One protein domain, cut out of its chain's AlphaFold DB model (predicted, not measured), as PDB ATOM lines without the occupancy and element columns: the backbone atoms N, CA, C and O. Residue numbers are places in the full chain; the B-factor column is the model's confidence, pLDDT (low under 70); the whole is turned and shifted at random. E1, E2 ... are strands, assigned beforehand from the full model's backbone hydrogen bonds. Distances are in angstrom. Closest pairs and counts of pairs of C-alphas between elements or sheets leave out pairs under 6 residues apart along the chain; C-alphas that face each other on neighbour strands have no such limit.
ATOM      1  N   LEU A 245      45.991   1.061 -32.468       90.38
ATOM      2  CA  LEU A 245      46.242   0.088 -33.524       90.38
ATOM      3  C   LEU A 245      45.478   0.423 -34.805       90.38
ATOM      4  O   LEU A 245      44.253   0.525 -34.812       90.38
ATOM      5  N   SER A 246      46.205   0.483 -35.915       92.12
ATOM      6  CA  SER A 246      45.658   0.432 -37.268       92.12
ATOM      7  C   SER A 246      45.721  -1.009 -37.766       92.12
ATOM      8  O   SER A 246      46.806  -1.572 -37.936       92.12
ATOM      9  N   CYS A 247      44.561  -1.641 -37.944       92.00
ATOM     10  CA  CYS A 247      44.460  -3.079 -38.193       92.00
ATOM     11  C   CYS A 247      43.772  -3.404 -39.516       92.00
ATOM     12  O   CYS A 247      42.692  -2.900 -39.814       92.00
ATOM     13  N   ASN A 248      44.343  -4.357 -40.250       91.88
ATOM     14  CA  ASN A 248      43.733  -4.979 -41.416       91.88
ATOM     15  C   ASN A 248      43.379  -6.430 -41.095       91.88
ATOM     16  O   ASN A 248      44.240  -7.235 -40.734       91.88
ATOM     17  N   ARG A 249      42.097  -6.774 -41.237       91.44
ATOM     18  CA  ARG A 249      41.625  -8.154 -41.089       91.44
ATOM     19  C   ARG A 249      42.282  -9.027 -42.155       91.44
ATOM     20  O   ARG A 249      42.318  -8.647 -43.324       91.44
ATOM     21  N   SER A 250      42.777 -10.197 -41.767       89.50
ATOM     22  CA  SER A 250      43.399 -11.101 -42.728       89.50
ATOM     23  C   SER A 250      42.377 -11.671 -43.714       89.50
ATOM     24  O   SER A 250      41.268 -12.056 -43.336       89.50
ATOM     25  N   SER A 251      42.787 -11.778 -44.980       87.88
ATOM     26  CA  SER A 251      42.054 -12.483 -46.035       87.88
ATOM     27  C   SER A 251      42.151 -14.008 -45.925       87.88
ATOM     28  O   SER A 251      41.326 -14.705 -46.510       87.88
ATOM     29  N   ILE A 252      43.128 -14.529 -45.177       88.31
ATOM     30  CA  ILE A 252      43.379 -15.969 -45.017       88.31
ATOM     31  C   ILE A 252      42.685 -16.501 -43.767       88.31
ATOM     32  O   ILE A 252      42.025 -17.537 -43.814       88.31
ATOM     33  N   ASN A 253      42.805 -15.786 -42.645       87.81
ATOM     34  CA  ASN A 253      42.119 -16.129 -41.407       87.81
ATOM     35  C   ASN A 253      41.358 -14.922 -40.873       87.81
ATOM     36  O   ASN A 253      41.910 -14.044 -40.217       87.81
ATOM     37  N   THR A 254      40.050 -14.917 -41.094       89.25
ATOM     38  CA  THR A 254      39.181 -13.803 -40.718       89.25
ATOM     39  C   THR A 254      39.035 -13.623 -39.197       89.25
ATOM     40  O   THR A 254      38.468 -12.624 -38.758       89.25
ATOM     41  N   ASN A 255      39.556 -14.531 -38.366       91.44
ATOM     42  CA  ASN A 255      39.626 -14.355 -36.911       91.44
ATOM     43  C   ASN A 255      40.894 -13.618 -36.453       91.44
ATOM     44  O   ASN A 255      41.075 -13.400 -35.258       91.44
ATOM     45  N   VAL A 256      41.771 -13.240 -37.384       93.31
ATOM     46  CA  VAL A 256      43.049 -12.582 -37.114       93.31
ATOM     47  C   VAL A 256      43.115 -11.250 -37.860       93.31
ATOM     48  O   VAL A 256      42.570 -11.094 -38.956       93.31
ATOM     49  N   ALA A 257      43.788 -10.278 -37.257       94.44
ATOM     50  CA  ALA A 257      44.113  -9.005 -37.872       94.44
ATOM     51  C   ALA A 257      45.612  -8.721 -37.759       94.44
ATOM     52  O   ALA A 257      46.224  -8.937 -36.711       94.44
ATOM     53  N   ALA A 258      46.179  -8.211 -38.848       94.44
ATOM     54  CA  ALA A 258      47.512  -7.642 -38.880       94.44
ATOM     55  C   ALA A 258      47.413  -6.167 -38.496       94.44
ATOM     56  O   ALA A 258      46.732  -5.394 -39.172       94.44
ATOM     57  N   CYS A 259      48.070  -5.790 -37.413       93.88
ATOM     58  CA  CYS A 259      47.981  -4.476 -36.809       93.88
ATOM     59  C   CYS A 259      49.341  -3.788 -36.785       93.88
ATOM     60  O   CYS A 259      50.387  -4.430 -36.687       93.88
ATOM     61  N   LYS A 260      49.314  -2.463 -36.843       91.12
ATOM     62  CA  LYS A 260      50.459  -1.602 -36.582       91.12
ATOM     63  C   LYS A 260      50.051  -0.598 -35.511       91.12
ATOM     64  O   LYS A 260      49.006   0.030 -35.649       91.12
ATOM     65  N   SER A 261      50.852  -0.467 -34.460       88.00
ATOM     66  CA  SER A 261      50.676   0.608 -33.483       88.00
ATOM     67  C   SER A 261      51.101   1.922 -34.129       88.00
ATOM     68  O   SER A 261      52.225   2.045 -34.619       88.00
ATOM     69  N   GLU A 262      50.195   2.888 -34.180       84.31
ATOM     70  CA  GLU A 262      50.480   4.245 -34.652       84.31
ATOM     71  C   GLU A 262      51.276   5.047 -33.610       84.31
ATOM     72  O   GLU A 262      51.916   6.032 -33.963       84.31
ATOM     73  N   GLU A 263      51.289   4.598 -32.350       78.62
ATOM     74  CA  GLU A 263      52.086   5.188 -31.270       78.62
ATOM     75  C   GLU A 263      53.553   4.740 -31.344       78.62
ATOM     76  O   GLU A 263      54.460   5.564 -31.416       78.62
ATOM     77  N   THR A 264      53.798   3.428 -31.394       83.25
ATOM     78  CA  THR A 264      55.167   2.874 -31.336       83.25
ATOM     79  C   THR A 264      55.747   2.496 -32.699       83.25
ATOM     80  O   THR A 264      56.947   2.264 -32.835       83.25
ATOM     81  N   GLY A 265      54.907   2.375 -33.729       85.00
ATOM     82  CA  GLY A 265      55.286   1.859 -35.043       85.00
ATOM     83  C   GLY A 265      55.430   0.334 -35.120       85.00
ATOM     84  O   GLY A 265      55.629  -0.185 -36.221       85.00
ATOM     85  N   PHE A 266      55.315  -0.393 -34.000       87.44
ATOM     86  CA  PHE A 266      55.484  -1.847 -33.971       87.44
ATOM     87  C   PHE A 266      54.329  -2.594 -34.640       87.44
ATOM     88  O   PHE A 266      53.160  -2.216 -34.538       87.44
ATOM     89  N   PHE A 267      54.669  -3.707 -35.290       92.12
ATOM     90  CA  PHE A 267      53.694  -4.629 -35.859       92.12
ATOM     91  C   PHE A 267      53.208  -5.629 -34.817       92.12
ATOM     92  O   PHE A 267      53.985  -6.115 -33.993       92.12
ATOM     93  N   GLN A 268      51.925  -5.962 -34.887       93.88
ATOM     94  CA  GLN A 268      51.280  -6.921 -34.003       93.88
ATOM     95  C   GLN A 268      50.291  -7.790 -34.776       93.88
ATOM     96  O   GLN A 268      49.595  -7.316 -35.671       93.88
ATOM     97  N   VAL A 269      50.181  -9.058 -34.402       94.12
ATOM     98  CA  VAL A 269      49.091  -9.931 -34.845       94.12
ATOM     99  C   VAL A 269      48.094 -10.054 -33.703       94.12
ATOM    100  O   VAL A 269      48.466 -10.417 -32.592       94.12
ATOM    101  N   CYS A 270      46.827  -9.750 -33.968       94.81
ATOM    102  CA  CYS A 270      45.774  -9.749 -32.958       94.81
ATOM    103  C   CYS A 270      44.615 -10.663 -33.347       94.81
ATOM    104  O   CYS A 270      44.323 -10.858 -34.528       94.81
ATOM    105  N   ASN A 271      43.870 -11.132 -32.350       94.75
ATOM    106  CA  ASN A 271      42.581 -11.768 -32.584       94.75
ATOM    107  C   ASN A 271      41.534 -10.704 -32.907       94.75
ATOM    108  O   ASN A 271      41.341  -9.758 -32.140       94.75
ATOM    109  N   TYR A 272      40.825 -10.893 -34.013       92.50
ATOM    110  CA  TYR A 272      39.740 -10.024 -34.443       92.50
ATOM    111  C   TYR A 272      38.407 -10.479 -33.842       92.50
ATOM    112  O   TYR A 272      37.976 -11.619 -34.013       92.50
ATOM    113  N   VAL A 273      37.731  -9.567 -33.153       90.38
ATOM    114  CA  VAL A 273      36.436  -9.777 -32.505       90.38
ATOM    115  C   VAL A 273      35.357  -9.103 -33.346       90.38
ATOM    116  O   VAL A 273      35.111  -7.902 -33.257       90.38
ATOM    117  N   GLN A 274      34.679  -9.898 -34.170       85.38
ATOM    118  CA  GLN A 274      33.709  -9.384 -35.141       85.38
ATOM    119  C   GLN A 274      32.471  -8.733 -34.498       85.38
ATOM    120  O   GLN A 274      31.867  -7.856 -35.104       85.38
ATOM    121  N   ALA A 275      32.098  -9.121 -33.274       84.38
ATOM    122  CA  ALA A 275      30.896  -8.611 -32.605       84.38
ATOM    123  C   ALA A 275      30.926  -7.092 -32.347       84.38
ATOM    124  O   ALA A 275      29.880  -6.451 -32.329       84.38
ATOM    125  N   ASN A 276      32.112  -6.521 -32.143       83.44
ATOM    126  CA  ASN A 276      32.314  -5.103 -31.834       83.44
ATOM    127  C   ASN A 276      33.419  -4.465 -32.692       83.44
ATOM    128  O   ASN A 276      33.904  -3.387 -32.354       83.44
ATOM    129  N   ASN A 277      33.813  -5.133 -33.783       86.31
ATOM    130  CA  ASN A 277      34.904  -4.741 -34.680       86.31
ATOM    131  C   ASN A 277      36.244  -4.476 -33.971       86.31
ATOM    132  O   ASN A 277      37.068  -3.728 -34.486       86.31
ATOM    133  N   GLN A 278      36.462  -5.088 -32.804       89.81
ATOM    134  CA  GLN A 278      37.606  -4.831 -31.932       89.81
ATOM    135  C   GLN A 278      38.702  -5.879 -32.124       89.81
ATOM    136  O   GLN A 278      38.458  -6.970 -32.633       89.81
ATOM    137  N   VAL A 279      39.916  -5.571 -31.679       92.19
ATOM    138  CA  VAL A 279      41.016  -6.535 -31.597       92.19
ATOM    139  C   VAL A 279      41.392  -6.818 -30.148       92.19
ATOM    140  O   VAL A 279      41.227  -5.986 -29.256       92.19
ATOM    141  N   SER A 280      41.873  -8.030 -29.891       91.38
ATOM    142  CA  SER A 280      42.295  -8.471 -28.563       91.38
ATOM    143  C   SER A 280      43.453  -9.459 -28.661       91.38
ATOM    144  O   SER A 280      43.698 -10.017 -29.730       91.38
ATOM    145  N   ARG A 281      44.143  -9.708 -27.538       90.00
ATOM    146  CA  ARG A 281      45.242 -10.690 -27.442       90.00
ATOM    147  C   ARG A 281      46.290 -10.498 -28.548       90.00
ATOM    148  O   ARG A 281      46.568 -11.413 -29.313       90.00
ATOM    149  N   CYS A 282      46.810  -9.281 -28.644       91.12
ATOM    150  CA  CYS A 282      47.821  -8.925 -29.624       91.12
ATOM    151  C   CYS A 282      49.197  -9.470 -29.232       91.12
ATOM    152  O   CYS A 282      49.602  -9.377 -28.074       91.12
ATOM    153  N   GLN A 283      49.905 -10.026 -30.210       91.94
ATOM    154  CA  GLN A 283      51.283 -10.485 -30.100       91.94
ATOM    155  C   GLN A 283      52.180  -9.575 -30.939       91.94
ATOM    156  O   GLN A 283      51.925  -9.386 -32.127       91.94
ATOM    157  N   ASN A 284      53.244  -9.045 -30.335       91.00
ATOM    158  CA  ASN A 284      54.229  -8.226 -31.040       91.00
ATOM    159  C   ASN A 284      55.023  -9.069 -32.048       91.00
ATOM    160  O   ASN A 284      55.493 -10.157 -31.716       91.00
ATOM    161  N   CYS A 285      55.212  -8.528 -33.250       91.19
ATOM    162  CA  CYS A 285      55.968  -9.132 -34.342       91.19
ATOM    163  C   CYS A 285      57.135  -8.208 -34.748       91.19
ATOM    164  O   CYS A 285      56.989  -7.411 -35.679       91.19
ATOM    165  N   PRO A 286      58.297  -8.287 -34.071       87.00
ATOM    166  CA  PRO A 286      59.430  -7.387 -34.313       87.00
ATOM    167  C   PRO A 286      59.943  -7.415 -35.759       87.00
ATOM    168  O   PRO A 286      60.365  -6.391 -36.285       87.00
ATOM    169  N   TRP A 287      59.858  -8.578 -36.412       87.06
ATOM    170  CA  TRP A 287      60.330  -8.800 -37.781       87.06
ATOM    171  C   TRP A 287      59.240  -8.621 -38.850       87.06
ATOM    172  O   TRP A 287      59.468  -8.894 -40.021       87.06
ATOM    173  N   GLY A 288      58.057  -8.130 -38.470       86.56
ATOM    174  CA  GLY A 288      56.927  -7.930 -39.376       86.56
ATOM    175  C   GLY A 288      55.951  -9.107 -39.411       86.56
ATOM    176  O   GLY A 288      56.045 -10.056 -38.634       86.56
ATOM    177  N   ILE A 289      54.961  -9.016 -40.299       87.81
ATOM    178  CA  ILE A 289      53.837  -9.959 -40.392       87.81
ATOM    179  C   ILE A 289      53.866 -10.612 -41.769       87.81
ATOM    180  O   ILE A 289      54.001  -9.922 -42.782       87.81
ATOM    181  N   ARG A 290      53.740 -11.938 -41.832       85.81
ATOM    182  CA  ARG A 290      53.643 -12.698 -43.081       85.81
ATOM    183  C   ARG A 290      52.211 -13.179 -43.294       85.81
ATOM    184  O   ARG A 290      51.482 -13.495 -42.353       85.81
ATOM    185  N   ASP A 291      51.784 -13.074 -44.549       82.69
ATOM    186  CA  ASP A 291      50.433 -13.354 -45.042       82.69
ATOM    187  C   ASP A 291      49.290 -12.741 -44.202       82.69
ATOM    188  O   ASP A 291      48.173 -13.262 -44.128       82.69
ATOM    189  N   GLY A 292      49.577 -11.640 -43.501       80.44
ATOM    190  CA  GLY A 292      48.639 -10.967 -42.604       80.44
ATOM    191  C   GLY A 292      48.149 -11.813 -41.420       80.44
ATOM    192  O   GLY A 292      47.153 -11.433 -40.810       80.44
ATOM    193  N   THR A 293      48.773 -12.956 -41.111       84.56
ATOM    194  CA  THR A 293      48.261 -13.910 -40.105       84.56
ATOM    195  C   THR A 293      49.272 -14.354 -39.060       84.56
ATOM    196  O   THR A 293      48.850 -14.782 -37.989       84.56
ATOM    197  N   TYR A 294      50.571 -14.257 -39.331       86.50
ATOM    198  CA  TYR A 294      51.608 -14.746 -38.425       86.50
ATOM    199  C   TYR A 294      52.804 -13.797 -38.372       86.50
ATOM    200  O   TYR A 294      53.095 -13.089 -39.339       86.50
ATOM    201  N   CYS A 295      53.481 -13.755 -37.223       88.19
ATOM    202  CA  CYS A 295      54.733 -13.018 -37.099       88.19
ATOM    203  C   CYS A 295      55.810 -13.678 -37.967       88.19
ATOM    204  O   CYS A 295      55.853 -14.900 -38.078       88.19
ATOM    205  N   GLN A 296      56.666 -12.863 -38.578       86.75
ATOM    206  CA  GLN A 296      57.873 -13.346 -39.242       86.75
ATOM    207  C   GLN A 296      58.921 -13.743 -38.201       86.75
ATOM    208  O   GLN A 296      59.086 -13.055 -37.188       86.75
TER     209      GLN A 296
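What this domain is: This is residues 245 to 296 of the 334 residues of an uncharacterized protein of Diploscapter pachys (UniProt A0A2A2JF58). The four strands E1, E2, E3 and E4 zigzag side by side into one small, strongly twisted sheet, and residues 285 to 296 follow it as a tail that folds back on itself in a small loop. The sheet's order is E1, E2, E3, E4, the same as along the chain, antiparallel throughout: a meander, each strand the antiparallel neighbour of the one before. The printed part has 52 residues with four named strands and no named helix; its class is all strand, though under half of the residues, 25, are in named elements. It is compact, with a radius of gyration of the C-alphas of 9.8 A and spans of 28 by 23 by 15 A.

Where its parts are: E1, residues 245 to 249, begins with C-alpha 245 at (46.242, 0.088, -33.524) and is 12.1 A long. E2, residues 256 to 261, is 15.7 A long. E3, residues 267 to 273, is 18.3 A long. E4, residues 278 to 284, is 17.0 A long and ends with C-alpha 284 at (54.229, -8.226, -31.040).

How they stand to each other: From edge to edge of the sheet the strands' lines turn by 78 degrees. E1, an edge strand, and E2 form a hairpin at 154 degrees, with N 246 and O 260 2.8 A apart, within hydrogen-bond range. E2 and E3 form a hairpin at 134 degrees, with N 257 and O 270 at 2.8 A. E3 and the other edge strand, E4, form a hairpin at 148 degrees, with N 273 and O 278 at 2.7 A. Residues 289 to 290 pair antiparallel with residues 294 to 295.

The domain as a whole: The C-alphas farthest apart, those of Ala 275 and Trp 287, are 29.9 A apart. The printed part has no cut. The link from E1 to E2 is short, and those from E2 to E3 and from E3 to E4 are tight. The mean pLDDT of the printed part is 89.0, and no printed residue is under 70.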